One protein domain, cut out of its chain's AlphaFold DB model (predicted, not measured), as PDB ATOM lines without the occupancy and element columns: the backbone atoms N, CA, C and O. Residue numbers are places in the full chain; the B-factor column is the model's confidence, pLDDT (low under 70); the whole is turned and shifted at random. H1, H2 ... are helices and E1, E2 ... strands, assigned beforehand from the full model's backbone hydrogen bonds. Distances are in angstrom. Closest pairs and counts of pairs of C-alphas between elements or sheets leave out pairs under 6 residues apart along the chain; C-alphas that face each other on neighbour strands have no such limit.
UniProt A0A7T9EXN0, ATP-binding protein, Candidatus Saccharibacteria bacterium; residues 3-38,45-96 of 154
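What this domain is: This is residues 3 to 38 and 45 to 96 of the 154 residues of the protein "ATP-binding protein" of Candidatus Saccharibacteria bacterium (UniProt A0A7T9EXN0). An elongated, loosely joined model has a narrow ribbon of two parallel strands, E1 and E3, with three short helices, H1, H2 and H4, gathered loosely to one side of it. Strand E2 lies at one end of the long axis and H3 lies toward the other, which the long loop of residues 54 to 72 reaches by running out from the end of E3, its C-alphas 7 to 25 A from the mean of all C-alphas. The printed part has 88 residues, with four named helices and three named strands in the order E1 H1 H2 E2 E3 H3 H4; the class is mixed, helices and strands, with under half of the residues in named elements. It is only just loose, close to compact, with a radius of gyration of the C-alphas of 15.0 A and spans of 46 by 25 by 19 A.

Where its parts are: E1 is residues 8 to 11, 9.9 A long, and its C-alpha 8 is at (-40.632, -44.325, -34.345). H1, residues 19 to 24, and H2, residues 26 to 31, each measure 8.5 A. E2, residues 33 to 38, is 16.4 A long; E3, residues 50 to 53, 10.1 A; H3, residues 73 to 80, 11.0 A. H4, residues 85 to 88, is 5.0 A long and ends with C-alpha 88 at (-25.606, -37.968, -41.499).

How they stand to each other: E1 and E3 are parallel neighbours at 17 degrees, with N 9 and O 50 within hydrogen-bond range at 2.8 A. E2 pairs with no named strand, but its residues 33 to 34 pair antiparallel with residues 45 to 46. H2 and H4 are close but not clearly touching, the closest C-alphas, of Arg 26 and Ile 87, being 6.0 A apart. H1 and H4 are also close but not clearly touching, with Glu 23 and Ile 87 the closest C-alphas at 6.8 A. H1 and H2 meet only through their link; H3 and H4 are apart. In H1, H2 and H3 every O i to N i+4 pair is within hydrogen-bond range; H4 is too short for one.

The domain as a whole: The C-alphas of Arg 38 and Ser 66, the two farthest apart, are separated by 49.8 A. Residues 39 to 44 are not printed, and C-alphas 38 and 45 are 13.6 A apart across this cut. The link from E3 to H3 is long, with 19 residues. The mean pLDDT of the printed part is 91.1, and no printed residue is under 70.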
ATOM      1  N   LEU A   3     -36.928 -52.189 -29.423       89.44
ATOM      2  CA  LEU A   3     -38.253 -51.807 -28.901       89.44
ATOM      3  C   LEU A   3     -39.046 -50.856 -29.818       89.44
ATOM      4  O   LEU A   3     -40.267 -50.818 -29.741       89.44
ATOM      5  N   ALA A   4     -38.369 -50.104 -30.688       91.38
ATOM      6  CA  ALA A   4     -39.009 -49.220 -31.657       91.38
ATOM      7  C   ALA A   4     -39.326 -49.932 -32.986       91.38
ATOM      8  O   ALA A   4     -39.723 -49.273 -33.943       91.38
ATOM      9  N   HIS A   5     -39.140 -51.256 -33.094       91.50
ATOM     10  CA  HIS A   5     -39.419 -51.995 -34.326       91.50
ATOM     11  C   HIS A   5     -40.860 -51.755 -34.807       91.50
ATOM     12  O   HIS A   5     -41.824 -51.939 -34.071       91.50
ATOM     13  N   ARG A   6     -40.985 -51.361 -36.076       88.88
ATOM     14  CA  ARG A   6     -42.201 -50.904 -36.768       88.88
ATOM     15  C   ARG A   6     -42.850 -49.645 -36.183       88.88
ATOM     16  O   ARG A   6     -44.004 -49.360 -36.494       88.88
ATOM     17  N   GLY A   7     -42.104 -48.887 -35.388       90.75
ATOM     18  CA  GLY A   7     -42.513 -47.618 -34.805       90.75
ATOM     19  C   GLY A   7     -41.563 -46.476 -35.162       90.75
ATOM     20  O   GLY A   7     -40.959 -46.445 -36.237       90.75
ATOM     21  N   VAL A   8     -41.459 -45.529 -34.233       92.94
ATOM     22  CA  VAL A   8     -40.632 -44.325 -34.345       92.94
ATOM     23  C   VAL A   8     -39.611 -44.325 -33.212       92.94
ATOM     24  O   VAL A   8     -39.962 -44.603 -32.065       92.94
ATOM     25  N   LEU A   9     -38.357 -44.016 -33.530       94.88
ATOM     26  CA  LEU A   9     -37.299 -43.751 -32.561       94.88
ATOM     27  C   LEU A   9     -36.985 -42.254 -32.591       94.88
ATOM     28  O   LEU A   9     -36.510 -41.757 -33.608       94.88
ATOM     29  N   LEU A  10     -37.255 -41.562 -31.485       95.00
ATOM     30  CA  LEU A  10     -37.038 -40.124 -31.345       95.00
ATOM     31  C   LEU A  10     -35.844 -39.849 -30.433       95.00
ATOM     32  O   LEU A  10     -35.817 -40.354 -29.309       95.00
ATOM     33  N   PHE A  11     -34.887 -39.053 -30.904       94.50
ATOM     34  CA  PHE A  11     -33.771 -38.533 -30.114       94.50
ATOM     35  C   PHE A  11     -33.867 -37.009 -30.050       94.50
ATOM     36  O   PHE A  11     -33.810 -36.341 -31.079       94.50
ATOM     37  N   ASP A  12     -33.999 -36.459 -28.849       93.69
ATOM     38  CA  ASP A  12     -33.944 -35.012 -28.658       93.69
ATOM     39  C   ASP A  12     -32.505 -34.588 -28.364       93.69
ATOM     40  O   ASP A  12     -31.837 -35.223 -27.555       93.69
ATOM     41  N   GLU A  13     -32.016 -33.555 -29.042       91.88
ATOM     42  CA  GLU A  13     -30.649 -33.049 -28.927       91.88
ATOM     43  C   GLU A  13     -29.587 -34.108 -29.271       91.88
ATOM     44  O   GLU A  13     -28.666 -34.388 -28.506       91.88
ATOM     45  N   LEU A  14     -29.674 -34.683 -30.475       93.25
ATOM     46  CA  LEU A  14     -28.769 -35.733 -30.961       93.25
ATOM     47  C   LEU A  14     -27.267 -35.455 -30.718       93.25
ATOM     48  O   LEU A  14     -26.567 -36.389 -30.323       93.25
ATOM     49  N   PRO A  15     -26.739 -34.223 -30.899       91.69
ATOM     50  CA  PRO A  15     -25.334 -33.929 -30.612       91.69
ATOM     51  C   PRO A  15     -24.931 -34.080 -29.136       91.69
ATOM     52  O   PRO A  15     -23.740 -34.151 -28.851       91.69
ATOM     53  N   GLU A  16     -25.867 -34.118 -28.190       92.25
ATOM     54  CA  GLU A  16     -25.562 -34.319 -26.769       92.25
ATOM     55  C   GLU A  16     -25.422 -35.795 -26.385       92.25
ATOM     56  O   GLU A  16     -24.859 -36.120 -25.337       92.25
ATOM     57  N   PHE A  17     -25.824 -36.714 -27.264       92.06
ATOM     58  CA  PHE A  17     -25.557 -38.130 -27.058       92.06
ATOM     59  C   PHE A  17     -24.072 -38.450 -27.239       92.06
ATOM     60  O   PHE A  17     -23.371 -37.914 -28.100       92.06
ATOM     61  N   GLY A  18     -23.588 -39.400 -26.437       89.88
ATOM     62  CA  GLY A  18     -22.227 -39.904 -26.559       89.88
ATOM     63  C   GLY A  18     -21.965 -40.475 -27.955       89.88
ATOM     64  O   GLY A  18     -22.810 -41.167 -28.526       89.88
ATOM     65  N   ARG A  19     -20.761 -40.241 -28.488       87.81
ATOM     66  CA  ARG A  19     -20.379 -40.664 -29.847       87.81
ATOM     67  C   ARG A  19     -20.647 -42.148 -30.102       87.81
ATOM     68  O   ARG A  19     -21.174 -42.495 -31.147       87.81
ATOM     69  N   VAL A  20     -20.356 -43.015 -29.131       89.50
ATOM     70  CA  VAL A  20     -20.617 -44.464 -29.232       89.50
ATOM     71  C   VAL A  20     -22.103 -44.759 -29.465       89.50
ATOM     72  O   VAL A  20     -22.434 -45.614 -30.279       89.50
ATOM     73  N   THR A  21     -23.001 -44.039 -28.792       90.50
ATOM     74  CA  THR A  21     -24.452 -44.201 -28.944       90.50
ATOM     75  C   THR A  21     -24.923 -43.763 -30.324       90.50
ATOM     76  O   THR A  21     -25.721 -44.464 -30.942       90.50
ATOM     77  N   VAL A  22     -24.411 -42.633 -30.815       91.19
ATOM     78  CA  VAL A  22     -24.753 -42.114 -32.146       91.19
ATOM     79  C   VAL A  22     -24.245 -43.066 -33.231       91.19
ATOM     80  O   VAL A  22     -25.015 -43.473 -34.091       91.19
ATOM     81  N   GLU A  23     -22.994 -43.522 -33.143       89.56
ATOM     82  CA  GLU A  23     -22.422 -44.487 -34.093       89.56
ATOM     83  C   GLU A  23     -23.138 -45.848 -34.061       89.56
ATOM     84  O   GLU A  23     -23.272 -46.507 -35.092       89.56
ATOM     85  N   ALA A  24     -23.665 -46.269 -32.906       89.75
ATOM     86  CA  ALA A  24     -24.427 -47.511 -32.794       89.75
ATOM     87  C   ALA A  24     -25.744 -47.496 -33.596       89.75
ATOM     88  O   ALA A  24     -26.268 -48.567 -33.902       89.75
ATOM     89  N   LEU A  25     -26.273 -46.321 -33.974       91.00
ATOM     90  CA  LEU A  25     -27.461 -46.204 -34.834       91.00
ATOM     91  C   LEU A  25     -27.187 -46.634 -36.279       91.00
ATOM     92  O   LEU A  25     -28.121 -46.987 -36.998       91.00
ATOM     93  N   ARG A  26     -25.921 -46.645 -36.711       90.25
ATOM     94  CA  ARG A  26     -25.560 -46.851 -38.117       90.25
ATOM     95  C   ARG A  26     -26.018 -48.209 -38.646       90.25
ATOM     96  O   ARG A  26     -26.655 -48.274 -39.692       90.25
ATOM     97  N   GLN A  27     -25.736 -49.286 -37.906       90.00
ATOM     98  CA  GLN A  27     -26.157 -50.633 -38.303       90.00
ATOM     99  C   GLN A  27     -27.693 -50.739 -38.366       90.00
ATOM    100  O   GLN A  27     -28.190 -51.175 -39.404       90.00
ATOM    101  N   PRO A  28     -28.468 -50.333 -37.342       92.56
ATOM    102  CA  PRO A  28     -29.927 -50.420 -37.391       92.56
ATOM    103  C   PRO A  28     -30.582 -49.567 -38.479       92.56
ATOM    104  O   PRO A  28     -31.552 -50.022 -39.079       92.56
ATOM    105  N   LEU A  29     -30.049 -48.379 -38.782       91.44
ATOM    106  CA  LEU A  29     -30.555 -47.546 -39.881       91.44
ATOM    107  C   LEU A  29     -30.333 -48.191 -41.257       91.44
ATOM    108  O   LEU A  29     -31.142 -48.012 -42.161       91.44
ATOM    109  N   GLU A  30     -29.266 -48.976 -41.412       89.94
ATOM    110  CA  GLU A  30     -28.908 -49.607 -42.685       89.94
ATOM    111  C   GLU A  30     -29.521 -51.003 -42.860       89.94
ATOM    112  O   GLU A  30     -30.147 -51.311 -43.872       89.94
ATOM    113  N   THR A  31     -29.362 -51.855 -41.852       90.69
ATOM    114  CA  THR A  31     -29.722 -53.283 -41.904       90.69
ATOM    115  C   THR A  31     -31.084 -53.579 -41.294       90.69
ATOM    116  O   THR A  31     -31.633 -54.658 -41.509       90.69
ATOM    117  N   ARG A  32     -31.662 -52.622 -40.552       91.75
ATOM    118  CA  ARG A  32     -32.932 -52.782 -39.826       91.75
ATOM    119  C   ARG A  32     -32.877 -53.880 -38.762       91.75
ATOM    120  O   ARG A  32     -33.927 -54.365 -38.329       91.75
ATOM    121  N   THR A  33     -31.680 -54.254 -38.317       92.69
ATOM    122  CA  THR A  33     -31.432 -55.204 -37.230       92.69
ATOM    123  C   THR A  33     -30.389 -54.650 -36.265       92.69
ATOM    124  O   THR A  33     -29.657 -53.709 -36.569       92.69
ATOM    125  N   VAL A  34     -30.362 -55.190 -35.049       92.38
ATOM    126  CA  VAL A  34     -29.328 -54.903 -34.057       92.38
ATOM    127  C   VAL A  34     -28.770 -56.214 -33.528       92.38
ATOM    128  O   VAL A  34     -29.522 -57.116 -33.155       92.38
ATOM    129  N   THR A  35     -27.447 -56.316 -33.486       89.50
ATOM    130  CA  THR A  35     -26.748 -57.498 -32.983       89.50
ATOM    131  C   THR A  35     -26.277 -57.239 -31.559       89.50
ATOM    132  O   THR A  35     -25.610 -56.244 -31.287       89.50
ATOM    133  N   ILE A  36     -26.619 -58.134 -30.636       87.94
ATOM    134  CA  ILE A  36     -26.181 -58.084 -29.243       87.94
ATOM    135  C   ILE A  36     -25.275 -59.289 -29.006       87.94
ATOM    136  O   ILE A  36     -25.742 -60.426 -28.972       87.94
ATOM    137  N   ALA A  37     -23.980 -59.030 -28.838       86.38
ATOM    138  CA  ALA A  37     -23.002 -60.038 -28.450       86.38
ATOM    139  C   ALA A  37     -22.782 -59.992 -26.931       86.38
ATOM    140  O   ALA A  37     -22.447 -58.946 -26.369       86.38
ATOM    141  N   ARG A  38     -22.970 -61.127 -26.257       85.69
ATOM    142  CA  ARG A  38     -22.563 -61.363 -24.864       85.69
ATOM    143  C   ARG A  38     -21.516 -62.475 -24.838       85.69
ATOM    144  O   ARG A  38     -21.390 -63.227 -25.792       85.69
ATOM    145  N   TYR A  45     -31.685 -59.006 -33.254       92.69
ATOM    146  CA  TYR A  45     -33.036 -58.515 -33.015       92.69
ATOM    147  C   TYR A  45     -33.477 -57.556 -34.122       92.69
ATOM    148  O   TYR A  45     -32.679 -56.738 -34.589       92.69
ATOM    149  N   PRO A  46     -34.758 -57.577 -34.521       93.19
ATOM    150  CA  PRO A  46     -35.260 -56.671 -35.538       93.19
ATOM    151  C   PRO A  46     -35.374 -55.239 -34.987       93.19
ATOM    152  O   PRO A  46     -35.719 -55.016 -33.825       93.19
ATOM    153  N   ALA A  47     -35.099 -54.252 -35.839       94.00
ATOM    154  CA  ALA A  47     -34.993 -52.835 -35.497       94.00
ATOM    155  C   ALA A  47     -35.351 -51.953 -36.713       94.00
ATOM    156  O   ALA A  47     -34.545 -51.170 -37.198       94.00
ATOM    157  N   HIS A  48     -36.576 -52.101 -37.227       91.62
ATOM    158  CA  HIS A  48     -37.057 -51.387 -38.410       91.62
ATOM    159  C   HIS A  48     -37.915 -50.200 -37.975       91.62
ATOM    160  O   HIS A  48     -39.099 -50.386 -37.720       91.62
ATOM    161  N   PHE A  49     -37.335 -49.015 -37.829       92.50
ATOM    162  CA  PHE A  49     -38.019 -47.841 -37.281       92.50
ATOM    163  C   PHE A  49     -37.803 -46.607 -38.154       92.50
ATOM    164  O   PHE A  49     -36.820 -46.525 -38.886       92.50
ATOM    165  N   ILE A  50     -38.708 -45.636 -38.043       93.06
ATOM    166  CA  ILE A  50     -38.457 -44.276 -38.529       93.06
ATOM    167  C   ILE A  50     -37.627 -43.568 -37.465       93.06
ATOM    168  O   ILE A  50     -38.028 -43.527 -36.302       93.06
ATOM    169  N   PHE A  51     -36.473 -43.039 -37.851       94.81
ATOM    170  CA  PHE A  51     -35.631 -42.264 -36.952       94.81
ATOM    171  C   PHE A  51     -35.935 -40.779 -37.091       94.81
ATOM    172  O   PHE A  51     -35.984 -40.255 -38.202       94.81
ATOM    173  N   ILE A  52     -36.149 -40.118 -35.960       95.75
ATOM    174  CA  ILE A  52     -36.350 -38.676 -35.879       95.75
ATOM    175  C   ILE A  52     -35.375 -38.154 -34.837       95.75
ATOM    176  O   ILE A  52     -35.287 -38.695 -33.735       95.75
ATOM    177  N   ALA A  53     -34.648 -37.103 -35.186       94.88
ATOM    178  CA  ALA A  53     -33.722 -36.458 -34.281       94.88
ATOM    179  C   ALA A  53     -33.808 -34.940 -34.395       94.88
ATOM    180  O   ALA A  53     -34.029 -34.409 -35.483       94.88
ATOM    181  N   THR A  54     -33.598 -34.256 -33.278       94.50
ATOM    182  CA  THR A  54     -33.411 -32.803 -33.241       94.50
ATOM    183  C   THR A  54     -31.937 -32.487 -32.985       94.50
ATOM    184  O   THR A  54     -31.189 -33.290 -32.417       94.50
ATOM    185  N   ALA A  55     -31.487 -31.317 -33.425       92.06
ATOM    186  CA  ALA A  55     -30.146 -30.831 -33.146       92.06
ATOM    187  C   ALA A  55     -30.157 -29.307 -33.059       92.06
ATOM    188  O   ALA A  55     -30.600 -28.630 -33.984       92.06
ATOM    189  N   ASN A  56     -29.617 -28.764 -31.969       92.12
ATOM    190  CA  ASN A  56     -29.389 -27.325 -31.870       92.12
ATOM    191  C   ASN A  56     -28.295 -26.883 -32.865       92.12
ATOM    192  O   ASN A  56     -27.388 -27.660 -33.167       92.12
ATOM    193  N   PRO A  57     -28.307 -25.632 -33.358       89.44
ATOM    194  CA  PRO A  57     -27.315 -25.162 -34.331       89.44
ATOM    195  C   PRO A  57     -25.914 -24.943 -33.726       89.44
ATOM    196  O   PRO A  57     -24.922 -24.886 -34.466       89.44
ATOM    197  N   CYS A  58     -25.835 -24.802 -32.397       92.88
ATOM    198  CA  CYS A  58     -24.627 -24.650 -31.582       92.88
ATOM    199  C   CYS A  58     -24.922 -25.002 -30.102       92.88
ATOM    200  O   CYS A  58     -26.096 -25.122 -29.747       92.88
ATOM    201  N   PRO A  59     -23.910 -25.063 -29.206       92.88
ATOM    202  CA  PRO A  59     -24.120 -25.385 -27.789       92.88
ATOM    203  C   PRO A  59     -25.061 -24.437 -27.032       92.88
ATOM    204  O   PRO A  59     -25.659 -24.829 -26.040       92.88
ATOM    205  N   CYS A  60     -25.167 -23.169 -27.451       92.75
ATOM    206  CA  CYS A  60     -26.077 -22.206 -26.820       92.75
ATOM    207  C   CYS A  60     -27.427 -22.061 -27.537       92.75
ATOM    208  O   CYS A  60     -28.222 -21.227 -27.125       92.75
ATOM    209  N   GLY A  61     -27.663 -22.807 -28.621       90.88
ATOM    210  CA  GLY A  61     -28.914 -22.787 -29.386       90.88
ATOM    211  C   GLY A  61     -29.162 -21.548 -30.257       90.88
ATOM    212  O   GLY A  61     -29.973 -21.610 -31.169       90.88
ATOM    213  N   HIS A  62     -28.451 -20.436 -30.046       91.50
ATOM    214  CA  HIS A  62     -28.782 -19.151 -30.684       91.50
ATOM    215  C   HIS A  62     -28.051 -18.857 -32.006       91.50
ATOM    216  O   HIS A  62     -28.204 -17.776 -32.576       91.50
ATOM    217  N   TYR A  63     -27.218 -19.772 -32.509       90.75
ATOM    218  CA  TYR A  63     -26.496 -19.536 -33.762       90.75
ATOM    219  C   TYR A  63     -27.461 -19.469 -34.953       90.75
ATOM    220  O   TYR A  63     -28.129 -20.452 -35.253       90.75
ATOM    221  N   GLY A  64     -27.501 -18.322 -35.639       86.31
ATOM    222  CA  GLY A  64     -28.407 -18.086 -36.771       86.31
ATOM    223  C   GLY A  64     -29.840 -17.703 -36.377       86.31
ATOM    224  O   GLY A  64     -30.717 -17.720 -37.233       86.31
ATOM    225  N   THR A  65     -30.079 -17.366 -35.105       86.88
ATOM    226  CA  THR A  65     -31.378 -16.878 -34.595       86.88
ATOM    227  C   THR A  65     -31.360 -15.360 -34.388       86.88
ATOM    228  O   THR A  65     -30.312 -14.730 -34.540       86.88
ATOM    229  N   SER A  66     -32.494 -14.766 -33.994       86.19
ATOM    230  CA  SER A  66     -32.555 -13.345 -33.611       86.19
ATOM    231  C   SER A  66     -31.791 -13.035 -32.315       86.19
ATOM    232  O   SER A  66     -31.385 -11.896 -32.075       86.19
ATOM    233  N   LYS A  67     -31.565 -14.051 -31.471       88.19
ATOM    234  CA  LYS A  67     -30.857 -13.921 -30.194       88.19
ATOM    235  C   LYS A  67     -29.338 -13.936 -30.395       88.19
ATOM    236  O   LYS A  67     -28.829 -14.701 -31.217       88.19
ATOM    237  N   PRO A  68     -28.576 -13.159 -29.602       90.88
ATOM    238  CA  PRO A  68     -27.125 -13.137 -29.716       90.88
ATOM    239  C   PRO A  68     -26.520 -14.490 -29.319       90.88
ATOM    240  O   PRO A  68     -26.719 -15.002 -28.212       90.88
ATOM    241  N   CYS A  69     -25.736 -15.062 -30.231       93.81
ATOM    242  CA  CYS A  69     -24.947 -16.259 -29.968       93.81
ATOM    243  C   CYS A  69     -23.679 -15.898 -29.185       93.81
ATOM    244  O   CYS A  69     -22.916 -15.025 -29.592       93.81
ATOM    245  N   ARG A  70     -23.427 -16.610 -28.082       96.12
ATOM    246  CA  ARG A  70     -22.229 -16.436 -27.234       96.12
ATOM    247  C   ARG A  70     -21.112 -17.445 -27.515       96.12
ATOM    248  O   ARG A  70     -20.097 -17.443 -26.827       96.12
ATOM    249  N   CYS A  71     -21.322 -18.358 -28.461       95.69
ATOM    250  CA  CYS A  71     -20.341 -19.387 -28.791       95.69
ATOM    251  C   CYS A  71     -19.255 -18.828 -29.710       95.69
ATOM    252  O   CYS A  71     -19.545 -18.141 -30.688       95.69
ATOM    253  N   LEU A  72     -18.007 -19.203 -29.444       96.31
ATOM    254  CA  LEU A  72     -16.892 -18.911 -30.336       96.31
ATOM    255  C   LEU A  72     -16.992 -19.764 -31.618       96.31
ATOM    256  O   LEU A  72     -17.489 -20.896 -31.557       96.31
ATOM    257  N   PRO A  73     -16.465 -19.295 -32.768       94.06
ATOM    258  CA  PRO A  73     -16.533 -20.033 -34.033       94.06
ATOM    259  C   PRO A  73     -16.038 -21.484 -33.939       94.06
ATOM    260  O   PRO A  73     -16.672 -22.401 -34.460       94.06
ATOM    261  N   HIS A  74     -14.948 -21.724 -33.202       95.44
ATOM    262  CA  HIS A  74     -14.404 -23.072 -33.023       95.44
ATOM    263  C   HIS A  74     -15.334 -23.996 -32.214       95.44
ATOM    264  O   HIS A  74     -15.392 -25.189 -32.501       95.44
ATOM    265  N   GLN A  75     -16.092 -23.461 -31.248       94.88
ATOM    266  CA  GLN A  75     -17.045 -24.238 -30.448       94.88
ATOM    267  C   GLN A  75     -18.231 -24.691 -31.300       94.88
ATOM    268  O   GLN A  75     -18.693 -25.820 -31.164       94.88
ATOM    269  N   ILE A  76     -18.694 -23.838 -32.218       93.44
ATOM    270  CA  ILE A  76     -19.777 -24.167 -33.155       93.44
ATOM    271  C   ILE A  76     -19.335 -25.291 -34.095       93.44
ATOM    272  O   ILE A  76     -20.051 -26.277 -34.271       93.44
ATOM    273  N   VAL A  77     -18.129 -25.181 -34.663       91.88
ATOM    274  CA  VAL A  77     -17.568 -26.216 -35.543       91.88
ATOM    275  C   VAL A  77     -17.376 -27.536 -34.791       91.88
ATOM    276  O   VAL A  77     -17.765 -28.583 -35.301       91.88
ATOM    277  N   GLN A  78     -16.816 -27.508 -33.577       91.50
ATOM    278  CA  GLN A  78     -16.648 -28.716 -32.761       91.50
ATOM    279  C   GLN A  78     -17.984 -29.366 -32.402       91.50
ATOM    280  O   GLN A  78     -18.108 -30.585 -32.494       91.50
ATOM    281  N   TYR A  79     -18.989 -28.567 -32.044       91.81
ATOM    282  CA  TYR A  79     -20.322 -29.061 -31.725       91.81
ATOM    283  C   TYR A  79     -20.965 -29.776 -32.918       91.81
ATOM    284  O   TYR A  79     -21.422 -30.907 -32.789       91.81
ATOM    285  N   ARG A  80     -20.924 -29.169 -34.110       88.00
ATOM    286  CA  ARG A  80     -21.467 -29.784 -35.335       88.00
ATOM    287  C   ARG A  80     -20.732 -31.070 -35.719       88.00
ATOM    288  O   ARG A  80     -21.351 -32.003 -36.209       88.00
ATOM    289  N   ARG A  81     -19.428 -31.148 -35.430       88.88
ATOM    290  CA  ARG A  81     -18.603 -32.353 -35.636       88.88
ATOM    291  C   ARG A  81     -18.909 -33.499 -34.668       88.88
ATOM    292  O   ARG A  81     -18.398 -34.595 -34.892       88.88
ATOM    293  N   LYS A  82     -19.704 -33.283 -33.610       88.44
ATOM    294  CA  LYS A  82     -20.183 -34.387 -32.761       88.44
ATOM    295  C   LYS A  82     -21.033 -35.377 -33.570       88.44
ATOM    296  O   LYS A  82     -21.037 -36.564 -33.253       88.44
ATOM    297  N   LEU A  83     -21.691 -34.907 -34.633       88.25
ATOM    298  CA  LEU A  83     -22.365 -35.750 -35.615       88.25
ATOM    299  C   LEU A  83     -21.384 -36.117 -36.730       88.25
ATOM    300  O   LEU A  83     -20.806 -35.248 -37.385       88.25
ATOM    301  N   SER A  84     -21.168 -37.414 -36.929       84.19
ATOM    302  CA  SER A  84     -20.262 -37.909 -37.959       84.19
ATOM    303  C   SER A  84     -20.947 -37.945 -39.327       84.19
ATOM    304  O   SER A  84     -22.139 -38.231 -39.429       84.19
ATOM    305  N   GLY A  85     -20.175 -37.700 -40.392       85.25
ATOM    306  CA  GLY A  85     -20.647 -37.843 -41.777       85.25
ATOM    307  C   GLY A  85     -21.362 -39.177 -42.041       85.25
ATOM    308  O   GLY A  85     -22.491 -39.150 -42.507       85.25
ATOM    309  N   PRO A  86     -20.810 -40.336 -41.628       86.81
ATOM    310  CA  PRO A  86     -21.456 -41.632 -41.848       86.81
ATOM    311  C   PRO A  86     -22.860 -41.798 -41.248       86.81
ATOM    312  O   PRO A  86     -23.635 -42.602 -41.762       86.81
ATOM    313  N   ILE A  87     -23.182 -41.104 -40.151       88.81
ATOM    314  CA  ILE A  87     -24.541 -41.100 -39.585       88.81
ATOM    315  C   ILE A  87     -25.434 -40.131 -40.350       88.81
ATOM    316  O   ILE A  87     -26.576 -40.463 -40.658       88.81
ATOM    317  N   LEU A  88     -24.899 -38.960 -40.697       88.12
ATOM    318  CA  LEU A  88     -25.606 -37.968 -41.499       88.12
ATOM    319  C   LEU A  88     -25.977 -38.520 -42.892       88.12
ATOM    320  O   LEU A  88     -27.088 -38.309 -43.368       88.12
ATOM    321  N   ASP A  89     -25.119 -39.339 -43.496       89.31
ATOM    322  CA  ASP A  89     -25.372 -40.018 -44.776       89.31
ATOM    323  C   ASP A  89     -26.511 -41.057 -44.711       89.31
ATOM    324  O   ASP A  89     -26.878 -41.649 -45.727       89.31
ATOM    325  N   ARG A  90     -27.039 -41.355 -43.516       90.44
ATOM    326  CA  ARG A  90     -28.179 -42.264 -43.296       90.44
ATOM    327  C   ARG A  90     -29.472 -41.523 -42.954       90.44
ATOM    328  O   ARG A  90     -30.478 -42.173 -42.681       90.44
ATOM    329  N   ILE A  91     -29.450 -40.192 -42.943       90.69
ATOM    330  CA  ILE A  91     -30.632 -39.359 -42.734       90.69
ATOM    331  C   ILE A  91     -31.069 -38.824 -44.095       90.69
ATOM    332  O   ILE A  91     -30.364 -38.039 -44.722       90.69
ATOM    333  N   ASP A  92     -32.252 -39.248 -44.533       90.44
ATOM    334  CA  ASP A  92     -32.783 -38.881 -45.850       90.44
ATOM    335  C   ASP A  92     -33.251 -37.420 -45.921       90.44
ATOM    336  O   ASP A  92     -33.264 -36.819 -46.995       90.44
ATOM    337  N   LEU A  93     -33.676 -36.848 -44.788       91.62
ATOM    338  CA  LEU A  93     -34.293 -35.527 -44.727       91.62
ATOM    339  C   LEU A  93     -33.681 -34.669 -43.622       91.62
ATOM    340  O   LEU A  93     -33.698 -35.039 -42.449       91.62
ATOM    341  N   TYR A  94     -33.250 -33.473 -44.013       91.69
ATOM    342  CA  TYR A  94     -32.854 -32.399 -43.114       91.69
ATOM    343  C   TYR A  94     -33.876 -31.278 -43.207       91.69
ATOM    344  O   TYR A  94     -34.203 -30.822 -44.302       91.69
ATOM    345  N   VAL A  95     -34.389 -30.853 -42.056       90.06
ATOM    346  CA  VAL A  95     -35.321 -29.731 -41.964       90.06
ATOM    347  C   VAL A  95     -34.722 -28.711 -41.015       90.06
ATOM    348  O   VAL A  95     -34.629 -28.960 -39.814       90.06
ATOM    349  N   ASP A  96     -34.325 -27.568 -41.563       86.38
ATOM    350  CA  ASP A  96     -33.930 -26.421 -40.757       86.38
ATOM    351  C   ASP A  96     -35.189 -25.720 -40.246       86.38
ATOM    352  O   ASP A  96     -36.050 -25.290 -41.017       86.38
TER     353      ASP A  96